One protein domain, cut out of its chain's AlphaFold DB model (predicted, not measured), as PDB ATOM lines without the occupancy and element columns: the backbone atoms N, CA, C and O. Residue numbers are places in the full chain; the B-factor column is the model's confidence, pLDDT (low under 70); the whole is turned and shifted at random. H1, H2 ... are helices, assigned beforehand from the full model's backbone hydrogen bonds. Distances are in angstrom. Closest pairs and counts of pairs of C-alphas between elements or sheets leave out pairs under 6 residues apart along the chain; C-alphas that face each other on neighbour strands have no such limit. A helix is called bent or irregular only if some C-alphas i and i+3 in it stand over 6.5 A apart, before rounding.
ATOM      1  N   PHE A   2       3.055  53.022  34.575       48.41
ATOM      2  CA  PHE A   2       2.688  53.358  33.180       48.41
ATOM      3  C   PHE A   2       3.767  52.992  32.135       48.41
ATOM      4  O   PHE A   2       3.461  52.894  30.953       48.41
ATOM      5  N   GLY A   3       5.016  52.730  32.547       46.62
ATOM      6  CA  GLY A   3       6.131  52.485  31.616       46.62
ATOM      7  C   GLY A   3       6.147  51.104  30.944       46.62
ATOM      8  O   GLY A   3       6.625  50.968  29.823       46.62
ATOM      9  N   THR A   4       5.591  50.070  31.580       54.59
ATOM     10  CA  THR A   4       5.604  48.694  31.046       54.59
ATOM     11  C   THR A   4       4.537  48.447  29.978       54.59
ATOM     12  O   THR A   4       4.792  47.713  29.030       54.59
ATOM     13  N   TYR A   5       3.368  49.088  30.071       50.44
ATOM     14  CA  TYR A   5       2.301  48.950  29.068       50.44
ATOM     15  C   TYR A   5       2.643  49.636  27.737       50.44
ATOM     16  O   TYR A   5       2.363  49.083  26.673       50.44
ATOM     17  N   PHE A   6       3.297  50.800  27.789       44.94
ATOM     18  CA  PHE A   6       3.700  51.549  26.596       44.94
ATOM     19  C   PHE A   6       4.760  50.788  25.779       44.94
ATOM     20  O   PHE A   6       4.587  50.567  24.583       44.94
ATOM     21  N   CYS A   7       5.775  50.236  26.453       53.72
ATOM     22  CA  CYS A   7       6.834  49.443  25.822       53.72
ATOM     23  C   CYS A   7       6.312  48.138  25.171       53.72
ATOM     24  O   CYS A   7       6.817  47.694  24.138       53.72
ATOM     25  N   VAL A   8       5.263  47.514  25.723       59.41
ATOM     26  CA  VAL A   8       4.633  46.319  25.122       59.41
ATOM     27  C   VAL A   8       3.818  46.671  23.872       59.41
ATOM     28  O   VAL A   8       3.810  45.893  22.914       59.41
ATOM     29  N   LEU A   9       3.154  47.830  23.849       54.94
ATOM     30  CA  LEU A   9       2.391  48.303  22.690       54.94
ATOM     31  C   LEU A   9       3.309  48.708  21.532       54.94
ATOM     32  O   LEU A   9       3.089  48.244  20.413       54.94
ATOM     33  N   GLU A  10       4.382  49.458  21.791       55.53
ATOM     34  CA  GLU A  10       5.382  49.814  20.772       55.53
ATOM     35  C   GLU A  10       6.054  48.572  20.169       55.53
ATOM     36  O   GLU A  10       6.169  48.448  18.949       55.53
ATOM     37  N   ASN A  11       6.391  47.578  20.997       61.47
ATOM     38  CA  ASN A  11       6.940  46.308  20.518       61.47
ATOM     39  C   ASN A  11       5.951  45.501  19.659       61.47
ATOM     40  O   ASN A  11       6.363  44.802  18.730       61.47
ATOM     41  N   ARG A  12       4.644  45.562  19.946       58.47
ATOM     42  CA  ARG A  12       3.610  44.901  19.129       58.47
ATOM     43  C   ARG A  12       3.380  45.629  17.804       58.47
ATOM     44  O   ARG A  12       3.244  44.959  16.782       58.47
ATOM     45  N   ILE A  13       3.387  46.961  17.810       64.50
ATOM     46  CA  ILE A  13       3.270  47.792  16.603       64.50
ATOM     47  C   ILE A  13       4.487  47.576  15.695       64.50
ATOM     48  O   ILE A  13       4.312  47.240  14.526       64.50
ATOM     49  N   GLY A  14       5.703  47.620  16.247       54.97
ATOM     50  CA  GLY A  14       6.934  47.380  15.488       54.97
ATOM     51  C   GLY A  14       7.037  45.959  14.917       54.97
ATOM     52  O   GLY A  14       7.506  45.772  13.796       54.97
ATOM     53  N   LYS A  15       6.549  44.933  15.633       59.81
ATOM     54  CA  LYS A  15       6.471  43.556  15.098       59.81
ATOM     55  C   LYS A  15       5.449  43.420  13.969       59.81
ATOM     56  O   LYS A  15       5.691  42.663  13.031       59.81
ATOM     57  N   ARG A  16       4.320  44.127  14.055       53.34
ATOM     58  CA  ARG A  16       3.286  44.128  13.014       53.34
ATOM     59  C   ARG A  16       3.777  44.831  11.747       53.34
ATOM     60  O   ARG A  16       3.705  44.227  10.687       53.34
ATOM     61  N   GLN A  17       4.388  46.008  11.881       56.09
ATOM     62  CA  GLN A  17       4.996  46.742  10.764       56.09
ATOM     63  C   GLN A  17       6.066  45.914  10.040       56.09
ATOM     64  O   GLN A  17       5.980  45.729   8.832       56.09
ATOM     65  N   LYS A  18       6.999  45.289  10.775       62.19
ATOM     66  CA  LYS A  18       8.013  44.399  10.173       62.19
ATOM     67  C   LYS A  18       7.410  43.203   9.433       62.19
ATOM     68  O   LYS A  18       7.954  42.757   8.422       62.19
ATOM     69  N   LYS A  19       6.304  42.646   9.938       63.50
ATOM     70  CA  LYS A  19       5.601  41.538   9.278       63.50
ATOM     71  C   LYS A  19       4.964  41.999   7.967       63.50
ATOM     72  O   LYS A  19       5.089  41.285   6.975       63.50
ATOM     73  N   ASP A  20       4.342  43.173   7.955       71.56
ATOM     74  CA  ASP A  20       3.711  43.745   6.762       71.56
ATOM     75  C   ASP A  20       4.764  44.090   5.688       71.56
ATOM     76  O   ASP A  20       4.627  43.660   4.544       71.56
ATOM     77  N   GLU A  21       5.896  44.691   6.071       76.06
ATOM     78  CA  GLU A  21       7.044  44.940   5.177       76.06
ATOM     79  C   GLU A  21       7.611  43.649   4.563       76.06
ATOM     80  O   GLU A  21       7.922  43.579   3.371       76.06
ATOM     81  N   THR A  22       7.723  42.588   5.368       81.12
ATOM     82  CA  THR A  22       8.207  41.283   4.897       81.12
ATOM     83  C   THR A  22       7.239  40.667   3.883       81.12
ATOM     84  O   THR A  22       7.668  40.105   2.874       81.12
ATOM     85  N   MET A  23       5.931  40.788   4.125       78.88
ATOM     86  CA  MET A  23       4.899  40.281   3.220       78.88
ATOM     87  C   MET A  23       4.872  41.040   1.894       78.88
ATOM     88  O   MET A  23       4.711  40.416   0.843       78.88
ATOM     89  N   ASP A  24       5.076  42.355   1.921       86.19
ATOM     90  CA  ASP A  24       5.149  43.170   0.710       86.19
ATOM     91  C   ASP A  24       6.407  42.865  -0.106       86.19
ATOM     92  O   ASP A  24       6.314  42.723  -1.326       86.19
ATOM     93  N   LYS A  25       7.550  42.617   0.544       90.31
ATOM     94  CA  LYS A  25       8.766  42.159  -0.144       90.31
ATOM     95  C   LYS A  25       8.575  40.803  -0.829       90.31
ATOM     96  O   LYS A  25       8.946  40.639  -1.988       90.31
ATOM     97  N   ILE A  26       7.967  39.830  -0.144       92.00
ATOM     98  CA  ILE A  26       7.668  38.509  -0.728       92.00
ATOM     99  C   ILE A  26       6.719  38.650  -1.924       92.00
ATOM    100  O   ILE A  26       6.890  37.980  -2.944       92.00
ATOM    101  N   TYR A  27       5.712  39.517  -1.808       93.88
ATOM    102  CA  TYR A  27       4.784  39.788  -2.898       93.88
ATOM    103  C   TYR A  27       5.492  40.425  -4.100       93.88
ATOM    104  O   TYR A  27       5.303  39.947  -5.219       93.88
ATOM    105  N   TYR A  28       6.357  41.417  -3.869       95.00
ATOM    106  CA  TYR A  28       7.164  42.071  -4.900       95.00
ATOM    107  C   TYR A  28       8.012  41.068  -5.688       95.00
ATOM    108  O   TYR A  28       7.890  40.984  -6.910       95.00
ATOM    109  N   GLU A  29       8.800  40.236  -5.001       95.44
ATOM    110  CA  GLU A  29       9.640  39.224  -5.657       95.44
ATOM    111  C   GLU A  29       8.810  38.214  -6.461       95.44
ATOM    112  O   GLU A  29       9.203  37.790  -7.548       95.44
ATOM    113  N   ARG A  30       7.609  37.864  -5.984       95.50
ATOM    114  CA  ARG A  30       6.697  36.980  -6.721       95.50
ATOM    115  C   ARG A  30       6.168  37.621  -8.005       95.50
ATOM    116  O   ARG A  30       6.033  36.919  -9.010       95.50
ATOM    117  N   ILE A  31       5.832  38.911  -7.972       97.50
ATOM    118  CA  ILE A  31       5.402  39.651  -9.167       97.50
ATOM    119  C   ILE A  31       6.557  39.737 -10.164       97.50
ATOM    120  O   ILE A  31       6.368  39.383 -11.330       97.50
ATOM    121  N   LYS A  32       7.761  40.072  -9.689       96.44
ATOM    122  CA  LYS A  32       8.988  40.111 -10.491       96.44
ATOM    123  C   LYS A  32       9.243  38.796 -11.229       96.44
ATOM    124  O   LYS A  32       9.221  38.774 -12.457       96.44
ATOM    125  N   ALA A  33       9.348  37.681 -10.500       95.94
ATOM    126  CA  ALA A  33       9.560  36.359 -11.104       95.94
ATOM    127  C   ALA A  33       8.422  35.963 -12.067       95.94
ATOM    128  O   ALA A  33       8.605  35.196 -13.014       95.94
ATOM    129  N   GLY A  34       7.214  36.469 -11.818       96.50
ATOM    130  CA  GLY A  34       6.060  36.277 -12.679       96.50
ATOM    131  C   GLY A  34       6.202  36.940 -14.050       96.50
ATOM    132  O   GLY A  34       5.872  36.304 -15.051       96.50
ATOM    133  N   PHE A  35       6.684  38.183 -14.098       96.44
ATOM    134  CA  PHE A  35       6.904  38.918 -15.347       96.44
ATOM    135  C   PHE A  35       8.181  38.503 -16.085       96.44
ATOM    136  O   PHE A  35       8.205  38.548 -17.310       96.44
ATOM    137  N   GLU A  36       9.195  38.007 -15.375       93.88
ATOM    138  CA  GLU A  36      10.402  37.414 -15.978       93.88
ATOM    139  C   GLU A  36      10.133  36.045 -16.641       93.88
ATOM    140  O   GLU A  36      10.967  35.508 -17.375       93.88
ATOM    141  N   SER A  37       8.954  35.454 -16.414       93.50
ATOM    142  CA  SER A  37       8.577  34.176 -17.014       93.50
ATOM    143  C   SER A  37       8.337  34.285 -18.521       93.50
ATOM    144  O   SER A  37       7.638  35.171 -19.001       93.50
ATOM    145  N   LYS A  38       8.798  33.290 -19.288       88.44
ATOM    146  CA  LYS A  38       8.474  33.165 -20.723       88.44
ATOM    147  C   LYS A  38       7.037  32.687 -20.986       88.44
ATOM    148  O   LYS A  38       6.549  32.804 -22.112       88.44
ATOM    149  N   SER A  39       6.363  32.132 -19.975       94.44
ATOM    150  CA  SER A  39       5.021  31.557 -20.104       94.44
ATOM    151  C   SER A  39       3.943  32.639 -20.119       94.44
ATOM    152  O   SER A  39       3.784  33.381 -19.149       94.44
ATOM    153  N   ALA A  40       3.135  32.672 -21.184       95.44
ATOM    154  CA  ALA A  40       1.991  33.578 -21.295       95.44
ATOM    155  C   ALA A  40       1.003  33.397 -20.130       95.44
ATOM    156  O   ALA A  40       0.581  34.376 -19.522       95.44
ATOM    157  N   GLY A  41       0.701  32.148 -19.755       97.19
ATOM    158  CA  GLY A  41      -0.192  31.852 -18.633       97.19
ATOM    159  C   GLY A  41       0.331  32.396 -17.302       97.19
ATOM    160  O   GLY A  41      -0.439  32.941 -16.508       97.19
ATOM    161  N   LYS A  42       1.651  32.326 -17.074       97.50
ATOM    162  CA  LYS A  42       2.262  32.887 -15.866       97.50
ATOM    163  C   LYS A  42       2.156  34.410 -15.853       97.50
ATOM    164  O   LYS A  42       1.679  34.948 -14.857       97.50
ATOM    165  N   ILE A  43       2.488  35.073 -16.962       97.62
ATOM    166  CA  ILE A  43       2.363  36.531 -17.102       97.62
ATOM    167  C   ILE A  43       0.915  36.980 -16.862       97.62
ATOM    168  O   ILE A  43       0.685  37.883 -16.063       97.62
ATOM    169  N   ILE A  44      -0.071  36.307 -17.466       98.06
ATOM    170  CA  ILE A  44      -1.505  36.589 -17.267       98.06
ATOM    171  C   ILE A  44      -1.883  36.466 -15.788       98.06
ATOM    172  O   ILE A  44      -2.529  37.353 -15.228       98.06
ATOM    173  N   SER A  45      -1.469  35.379 -15.131       97.88
ATOM    174  CA  SER A  45      -1.756  35.165 -13.708       97.88
ATOM    175  C   SER A  45      -1.132  36.243 -12.816       97.88
ATOM    176  O   SER A  45      -1.720  36.625 -11.803       97.88
ATOM    177  N   THR A  46       0.045  36.745 -13.189       98.12
ATOM    178  CA  THR A  46       0.760  37.810 -12.483       98.12
ATOM    179  C   THR A  46       0.087  39.157 -12.703       98.12
ATOM    180  O   THR A  46      -0.196  39.848 -11.727       98.12
ATOM    181  N   ALA A  47      -0.278  39.489 -13.942       97.94
ATOM    182  CA  ALA A  47      -1.018  40.704 -14.264       97.94
ATOM    183  C   ALA A  47      -2.347  40.767 -13.493       97.94
ATOM    184  O   ALA A  47      -2.630  41.755 -12.820       97.94
ATOM    185  N   LYS A  48      -3.118  39.672 -13.466       97.44
ATOM    186  CA  LYS A  48      -4.365  39.588 -12.686       97.44
ATOM    187  C   LYS A  48      -4.152  39.740 -11.180       97.44
ATOM    188  O   LYS A  48      -5.023  40.269 -10.494       97.44
ATOM    189  N   GLN A  49      -3.029  39.265 -10.640       97.12
ATOM    190  CA  GLN A  49      -2.686  39.506  -9.236       97.12
ATOM    191  C   GLN A  49      -2.385  40.982  -8.987       97.12
ATOM    192  O   GLN A  49      -2.883  41.530  -8.005       97.12
ATOM    193  N   LEU A  50      -1.617  41.614  -9.874       96.25
ATOM    194  CA  LEU A  50      -1.228  43.013  -9.747       96.25
ATOM    195  C   LEU A  50      -2.427  43.964  -9.904       96.25
ATOM    196  O   LEU A  50      -2.530  44.939  -9.174       96.25
ATOM    197  N   GLN A  51      -3.404  43.636 -10.758       95.50
ATOM    198  CA  GLN A  51      -4.665  44.390 -10.864       95.50
ATOM    199  C   GLN A  51      -5.475  44.410  -9.553       95.50
ATOM    200  O   GLN A  51      -6.206  45.372  -9.294       95.50
ATOM    201  N   LYS A  52      -5.373  43.343  -8.741       94.06
ATOM    202  CA  LYS A  52      -6.067  43.211  -7.446       94.06
ATOM    203  C   LYS A  52      -5.344  43.945  -6.320       94.06
ATOM    204  O   LYS A  52      -6.004  44.560  -5.489       94.06
ATOM    205  N   LYS A  53      -4.013  43.851  -6.275       94.38
ATOM    206  CA  LYS A  53      -3.156  44.553  -5.312       94.38
ATOM    207  C   LYS A  53      -1.991  45.168  -6.077       94.38
ATOM    208  O   LYS A  53      -1.001  44.489  -6.336       94.38
ATOM    209  N   TYR A  54      -2.130  46.434  -6.448       94.31
ATOM    210  CA  TYR A  54      -1.087  47.117  -7.196       94.31
ATOM    211  C   TYR A  54       0.121  47.427  -6.304       94.31
ATOM    212  O   TYR A  54      -0.032  47.800  -5.141       94.31
ATOM    213  N   ILE A  55       1.315  47.248  -6.867       93.75
ATOM    214  CA  ILE A  55       2.600  47.680  -6.317       93.75
ATOM    215  C   ILE A  55       3.410  48.289  -7.469       93.75
ATOM    216  O   ILE A  55       3.426  47.731  -8.569       93.75
ATOM    217  N   SER A  56       4.048  49.430  -7.224       93.62
ATOM    218  CA  SER A  56       4.876  50.123  -8.218       93.62
ATOM    219  C   SER A  56       6.231  49.433  -8.423       93.62
ATOM    220  O   SER A  56       6.607  48.533  -7.666       93.62
ATOM    221  N   GLY A  57       6.973  49.847  -9.454       94.69
ATOM    222  CA  GLY A  57       8.305  49.325  -9.799       94.69
ATOM    223  C   GLY A  57       8.317  48.317 -10.953       94.69
ATOM    224  O   GLY A  57       9.365  47.761 -11.277       94.69
ATOM    225  N   PHE A  58       7.166  48.079 -11.585       96.62
ATOM    226  CA  PHE A  58       7.012  47.161 -12.721       96.62
ATOM    227  C   PHE A  58       6.554  47.855 -14.002       96.62
ATOM    228  O   PHE A  58       6.320  47.183 -15.002       96.62
ATOM    229  N   GLU A  59       6.414  49.177 -13.996       97.50
ATOM    230  CA  GLU A  59       5.856  49.974 -15.083       97.50
ATOM    231  C   GLU A  59       6.637  49.744 -16.381       97.50
ATOM    232  O   GLU A  59       6.058  49.285 -17.364       97.50
ATOM    233  N   ASP A  60       7.959  49.922 -16.358       97.50
ATOM    234  CA  ASP A  60       8.817  49.705 -17.532       97.50
ATOM    235  C   ASP A  60       8.795  48.247 -18.009       97.50
ATOM    236  O   ASP A  60       8.786  47.969 -19.208       97.50
ATOM    237  N   THR A  61       8.718  47.298 -17.069       97.62
ATOM    238  CA  THR A  61       8.600  45.868 -17.389       97.62
ATOM    239  C   THR A  61       7.281  45.582 -18.109       97.62
ATOM    240  O   THR A  61       7.259  44.890 -19.125       97.62
ATOM    241  N   ILE A  62       6.174  46.136 -17.609       98.25
ATOM    242  CA  ILE A  62       4.836  45.990 -18.188       98.25
ATOM    243  C   ILE A  62       4.803  46.575 -19.602       98.25
ATOM    244  O   ILE A  62       4.313  45.908 -20.517       98.25
ATOM    245  N   VAL A  63       5.349  47.781 -19.794       98.44
ATOM    246  CA  VAL A  63       5.395  48.439 -21.108       98.44
ATOM    247  C   VAL A  63       6.256  47.650 -22.090       98.44
ATOM    248  O   VAL A  63       5.790  47.346 -23.185       98.44
ATOM    249  N   SER A  64       7.449  47.218 -21.679       98.00
ATOM    250  CA  SER A  64       8.353  46.417 -22.516       98.00
ATOM    251  C   SER A  64       7.722  45.093 -22.966       98.00
ATOM    252  O   SER A  64       7.788  44.722 -24.144       98.00
ATOM    253  N   ILE A  65       7.033  44.386 -22.059       97.56
ATOM    254  CA  ILE A  65       6.319  43.152 -22.415       97.56
ATOM    255  C   ILE A  65       5.179  43.460 -23.391       97.56
ATOM    256  O   ILE A  65       5.029  42.737 -24.379       97.56
ATOM    257  N   LEU A  66       4.382  44.505 -23.141       98.38
ATOM    258  CA  LEU A  66       3.286  44.884 -24.032       98.38
ATOM    259  C   LEU A  66       3.803  45.213 -25.437       98.38
ATOM    260  O   LEU A  66       3.297  44.647 -26.404       98.38
ATOM    261  N   GLU A  67       4.826  46.059 -25.555       97.94
ATOM    262  CA  GLU A  67       5.443  46.428 -26.832       97.94
ATOM    263  C   GLU A  67       5.928  45.197 -27.594       97.94
ATOM    264  O   GLU A  67       5.539  44.976 -28.740       97.94
ATOM    265  N   SER A  68       6.715  44.339 -26.943       96.75
ATOM    266  CA  SER A  68       7.238  43.115 -27.554       96.75
ATOM    267  C   SER A  68       6.119  42.203 -28.078       96.75
ATOM    268  O   SER A  68       6.177  41.699 -29.208       96.75
ATOM    269  N   ARG A  69       5.057  42.003 -27.286       95.69
ATOM    270  CA  ARG A  69       3.916  41.148 -27.654       95.69
ATOM    271  C   ARG A  69       3.065  41.755 -28.757       95.69
ATOM    272  O   ARG A  69       2.672  41.028 -29.669       95.69
ATOM    273  N   TYR A  70       2.837  43.062 -28.708       96.69
ATOM    274  CA  TYR A  70       2.077  43.780 -29.719       96.69
ATOM    275  C   TYR A  70       2.791  43.765 -31.075       96.69
ATOM    276  O   TYR A  70       2.211  43.357 -32.078       96.69
ATOM    277  N   ARG A  71       4.087  44.110 -31.109       95.69
ATOM    278  CA  ARG A  71       4.894  44.135 -32.345       95.69
ATOM    279  C   ARG A  71       5.038  42.760 -32.991       95.69
ATOM    280  O   ARG A  71       5.148  42.670 -34.206       95.69
ATOM    281  N   SER A  72       5.026  41.696 -32.191       93.19
ATOM    282  CA  SER A  72       5.087  40.318 -32.688       93.19
ATOM    283  C   SER A  72       3.718  39.679 -32.948       93.19
ATOM    284  O   SER A  72       3.680  38.519 -33.352       93.19
ATOM    285  N   ASN A  73       2.618  40.408 -32.723       89.81
ATOM    286  CA  ASN A  73       1.239  39.918 -32.800       89.81
ATOM    287  C   ASN A  73       1.014  38.606 -32.018       89.81
ATOM    288  O   ASN A  73       0.471  37.627 -32.532       89.81
ATOM    289  N   LYS A  74       1.496  38.550 -30.769       90.12
ATOM    290  CA  LYS A  74       1.446  37.343 -29.924       90.12
ATOM    291  C   LYS A  74       0.610  37.547 -28.673       90.12
ATOM    292  O   LYS A  74       0.781  38.539 -27.971       90.12
ATOM    293  N   SER A  75      -0.174  36.523 -28.330       92.31
ATOM    294  CA  SER A  75      -0.865  36.386 -27.037       92.31
ATOM    295  C   SER A  75      -1.706  37.615 -26.679       92.31
ATOM    296  O   SER A  75      -1.352  38.374 -25.774       92.31
ATOM    297  N   TRP A  76      -2.816  37.815 -27.392       96.31
ATOM    298  CA  TRP A  76      -3.723  38.946 -27.175       96.31
ATOM    299  C   TRP A  76      -4.222  39.026 -25.722       96.31
ATOM    300  O   TRP A  76      -4.448  40.120 -25.207       96.31
ATOM    301  N   GLU A  77      -4.318  37.896 -25.014       97.62
ATOM    302  CA  GLU A  77      -4.699  37.826 -23.603       97.62
ATOM    303  C   GLU A  77      -3.651  38.486 -22.704       97.62
ATOM    304  O   GLU A  77      -3.999  39.211 -21.776       97.62
ATOM    305  N   VAL A  78      -2.360  38.269 -22.988       97.88
ATOM    306  CA  VAL A  78      -1.271  38.941 -22.263       97.88
ATOM    307  C   VAL A  78      -1.373  40.444 -22.493       97.88
ATOM    308  O   VAL A  78      -1.375  41.204 -21.529       97.88
ATOM    309  N   GLN A  79      -1.510  40.866 -23.752       98.44
ATOM    310  CA  GLN A  79      -1.638  42.281 -24.106       98.44
ATOM    311  C   GLN A  79      -2.828  42.921 -23.375       98.44
ATOM    312  O   GLN A  79      -2.671  43.940 -22.709       98.44
ATOM    313  N   SER A  80      -3.987  42.263 -23.405       98.31
ATOM    314  CA  SER A  80      -5.219  42.724 -22.761       98.31
ATOM    315  C   SER A  80      -5.065  42.903 -21.250       98.31
ATOM    316  O   SER A  80      -5.469  43.929 -20.707       98.31
ATOM    317  N   GLU A  81      -4.471  41.936 -20.546       98.50
ATOM    318  CA  GLU A  81      -4.301  42.025 -19.089       98.50
ATOM    319  C   GLU A  81      -3.270  43.078 -18.662       98.50
ATOM    320  O   GLU A  81      -3.419  43.676 -17.594       98.50
ATOM    321  N   LEU A  82      -2.249  43.338 -19.485       98.62
ATOM    322  CA  LEU A  82      -1.281  44.409 -19.238       98.62
ATOM    323  C   LEU A  82      -1.894  45.792 -19.489       98.62
ATOM    324  O   LEU A  82      -1.730  46.689 -18.663       98.62
ATOM    325  N   ILE A  83      -2.662  45.951 -20.572       98.81
ATOM    326  CA  ILE A  83      -3.353  47.206 -20.898       98.81
ATOM    327  C   ILE A  83      -4.333  47.612 -19.786       98.81
ATOM    328  O   ILE A  83      -4.414  48.792 -19.445       98.81
ATOM    329  N   LYS A  84      -5.024  46.653 -19.154       98.62
ATOM    330  CA  LYS A  84      -5.888  46.930 -17.989       98.62
ATOM    331  C   LYS A  84      -5.128  47.604 -16.845       98.62
ATOM    332  O   LYS A  84      -5.643  48.559 -16.268       98.62
ATOM    333  N   ILE A  85      -3.918  47.127 -16.532       98.44
ATOM    334  CA  ILE A  85      -3.058  47.727 -15.498       98.44
ATOM    335  C   ILE A  85      -2.622  49.121 -15.942       98.44
ATOM    336  O   ILE A  85      -2.813  50.078 -15.200       98.44
ATOM    337  N   ILE A  86      -2.113  49.246 -17.172       98.69
ATOM    338  CA  ILE A  86      -1.666  50.522 -17.751       98.69
ATOM    339  C   ILE A  86      -2.753  51.592 -17.648       98.69
ATOM    340  O   ILE A  86      -2.478  52.700 -17.196       98.69
ATOM    341  N   GLY A  87      -3.984  51.256 -18.035       98.31
ATOM    342  CA  GLY A  87      -5.111  52.178 -17.981       98.31
ATOM    343  C   GLY A  87      -5.509  52.551 -16.557       98.31
ATOM    344  O   GLY A  87      -5.725  53.725 -16.269       98.31
ATOM    345  N   LYS A  88      -5.612  51.563 -15.660       96.69
ATOM    346  CA  LYS A  88      -6.038  51.776 -14.269       96.69
ATOM    347  C   LYS A  88      -5.033  52.620 -13.481       96.69
ATOM    348  O   LYS A  88      -5.436  53.553 -12.796       96.69
ATOM    349  N   GLU A  89      -3.749  52.320 -13.637       97.31
ATOM    350  CA  GLU A  89      -2.648  52.950 -12.898       97.31
ATOM    351  C   GLU A  89      -2.028  54.133 -13.662       97.31
ATOM    352  O   GLU A  89      -1.067  54.746 -13.206       97.31
ATOM    353  N   ARG A  90      -2.589  54.475 -14.831       97.06
ATOM    354  CA  ARG A  90      -2.186  55.597 -15.696       97.06
ATOM    355  C   ARG A  90      -0.682  55.612 -16.020       97.06
ATOM    356  O   ARG A  90      -0.012  56.637 -15.903       97.06
ATOM    357  N   ILE A  91      -0.151  54.473 -16.470       98.12
ATOM    358  CA  ILE A  91       1.270  54.316 -16.828       98.12
ATOM    359  C   ILE A  91       1.577  55.097 -18.119       98.12
ATOM    360  O   ILE A  91       1.421  54.592 -19.232       98.12
ATOM    361  N   ASN A  92       2.004  56.354 -17.974       97.12
ATOM    362  CA  ASN A  92       2.112  57.316 -19.077       97.12
ATOM    363  C   ASN A  92       3.130  56.942 -20.164       97.12
ATOM    364  O   ASN A  92       2.928  57.314 -21.321       97.12
ATOM    365  N   SER A  93       4.182  56.187 -19.835       98.06
ATOM    366  CA  SER A  93       5.165  55.714 -20.823       98.06
ATOM    367  C   SER A  93       4.534  54.830 -21.906       98.06
ATOM    368  O   SER A  93       5.012  54.820 -23.035       98.06
ATOM    369  N   ALA A  94       3.410  54.167 -21.612       98.56
ATOM    370  CA  ALA A  94       2.668  53.354 -22.577       98.56
ATOM    371  C   ALA A  94       1.740  54.163 -23.499       98.56
ATOM    372  O   ALA A  94       1.240  53.624 -24.488       98.56
ATOM    373  N   LEU A  95       1.456  55.436 -23.184       98.56
ATOM    374  CA  LEU A  95       0.430  56.217 -23.882       98.56
ATOM    375  C   LEU A  95       0.636  56.294 -25.408       98.56
ATOM    376  O   LEU A  95      -0.365  56.189 -26.120       98.56
ATOM    377  N   PRO A  96       1.866  56.445 -25.947       98.62
ATOM    378  CA  PRO A  96       2.082  56.433 -27.394       98.62
ATOM    379  C   PRO A  96       1.608  55.136 -28.058       98.62
ATOM    380  O   PRO A  96       0.906  55.189 -29.066       98.62
ATOM    381  N   LEU A  97       1.914  53.981 -27.459       98.69
ATOM    382  CA  LEU A  97       1.467  52.686 -27.969       98.69
ATOM    383  C   LEU A  97      -0.053  52.527 -27.851       98.69
ATOM    384  O   LEU A  97      -0.695  52.057 -28.784       98.69
ATOM    385  N   ILE A  98      -0.647  52.948 -26.732       98.81
ATOM    386  CA  ILE A  98      -2.106  52.907 -26.554       98.81
ATOM    387  C   ILE A  98      -2.809  53.749 -27.626       98.81
ATOM    388  O   ILE A  98      -3.761  53.277 -28.245       98.81
ATOM    389  N   LYS A  99      -2.314  54.962 -27.901       98.69
ATOM    390  CA  LYS A  99      -2.826  55.814 -28.984       98.69
ATOM    391  C   LYS A  99      -2.680  55.151 -30.351       98.69
ATOM    392  O   LYS A  99      -3.610  55.229 -31.145       98.69
ATOM    393  N   GLU A 100      -1.558  54.482 -30.615       98.50
ATOM    394  CA  GLU A 100      -1.358  53.729 -31.859       98.50
ATOM    395  C   GLU A 100      -2.414  52.628 -32.029       98.50
ATOM    396  O   GLU A 100      -3.012  52.513 -33.097       98.50
ATOM    397  N   ILE A 101      -2.672  51.836 -30.981       98.56
ATOM    398  CA  ILE A 101      -3.666  50.755 -31.020       98.56
ATOM    399  C   ILE A 101      -5.065  51.326 -31.279       98.56
ATOM    400  O   ILE A 101      -5.763  50.861 -32.177       98.56
ATOM    401  N   VAL A 102      -5.452  52.364 -30.532       98.62
ATOM    402  CA  VAL A 102      -6.759  53.021 -30.678       98.62
ATOM    403  C   VAL A 102      -6.928  53.627 -32.071       98.62
ATOM    404  O   VAL A 102      -7.995  53.495 -32.660       98.62
ATOM    405  N   ALA A 103      -5.881  54.236 -32.632       98.12
ATOM    406  CA  ALA A 103      -5.922  54.826 -33.967       98.12
ATOM    407  C   ALA A 103      -6.083  53.785 -35.087       98.12
ATOM    408  O   ALA A 103      -6.690  54.092 -36.109       98.12
ATOM    409  N   LYS A 104      -5.574  52.555 -34.906       97.44
ATOM    410  CA  LYS A 104      -5.818  51.457 -35.860       97.44
ATOM    411  C   LYS A 104      -7.270  51.001 -35.865       97.44
ATOM    412  O   LYS A 104      -7.724  50.543 -36.908       97.44
ATOM    413  N   ASN A 105      -7.959  51.131 -34.727       96.88
ATOM    414  CA  ASN A 105      -9.405  50.954 -34.608       96.88
ATOM    415  C   ASN A 105      -9.902  49.650 -35.261       96.88
ATOM    416  O   ASN A 105     -10.806  49.653 -36.093       96.88
ATOM    417  N   ILE A 106      -9.241  48.536 -34.934       96.69
ATOM    418  CA  ILE A 106      -9.569  47.229 -35.507       96.69
ATOM    419  C   ILE A 106     -10.873  46.744 -34.871       96.69
ATOM    420  O   ILE A 106     -10.946  46.583 -33.651       96.69
TER     421      ILE A 106
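Overview. This is residues 2 to 106 of the 227 residues of an uncharacterized protein of Prevotellaceae bacterium (UniProt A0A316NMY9). A long arm sticks out of a small body of short helices: the arm is residues 2 to 23, of which 3 to 23 belong to H1, and the last part of H1 packs on H2 in the body. In the body H2 and H4 pack side by side, H3 folds back along H4 on another side, and H5 packs with its first part on H3. The printed part has 105 residues with five named helices, H1 to H5 in order along the chain, and no named strand; the class is all helix. The whole is only just loose, close to extended, with a radius of gyration of the C-alphas of 19.1 A, and it spans 70 by 25 by 17 A, the length being made by the arm.

Along the chain. H1, residues 3 to 35, begins at C-alpha 3 at (6.131, 52.485, 31.616) and is 48.9 A long from first to last C-alpha, ending at C-alpha 35 at (6.904, 38.918, -15.347). H2, residues 40 to 52, measures 18.7 A. H3 is residues 59 to 71, 18.2 A, and H4 is residues 76 to 88, 18.3 A. H5, residues 92 to 104, measures 19.5 A and ends at C-alpha 104 at (-5.818, 51.457, -35.860); it is irregular, with C-alphas 93 and 96 7.3 A apart.

Arrangement. H1 and H2 form a helical hairpin: they touch with residues 31 to 35 of H1 alone, the closest C-alphas being those of Phe 35 and Ile 43, 5.4 A apart, and run opposite ways at a shallow tilt of 33 degrees, only just short of steep. H1 and H3 are close but not clearly touching, with the closest C-alphas, of Phe 35 and Thr 61, 7.4 A apart. H2 touches H4, the closest C-alphas being those of Ile 44 and Val 78 at 5.5 A, and they run the same way at a shallow tilt of 20 degrees. H3 and H4 form a second helical hairpin, touching closest at the C-alphas of Leu 66 and Gln 79, 5.6 A apart, opposite ways at 37 degrees, only just a steep tilt. H5 touches H3 with residues 93 to 97 alone, closest at the C-alphas of Val 63 and Ala 94, 5.8 A apart, the same way at a shallow tilt of 23 degrees. H2 and H3 are apart, as are H1 and H4. In H3 every O i to N i+4 pair is within hydrogen-bond range; in H1 28 of 29 are, in H2 and in H4 8 of 9, and in H5 7 of 9.

Size, cuts and confidence. The C-alphas of Phe 2 and Ile 106, the two farthest apart, are 70.0 A from each other. Without residues 2 to 23, which stand free, the body has 83 residues, spans 40 by 24 by 18 A and has a radius of gyration of 12.3 A. The printed part has no cut and no long link. Mean pLDDT of the printed part is 88.7, and residues 2 to 19 are under 70.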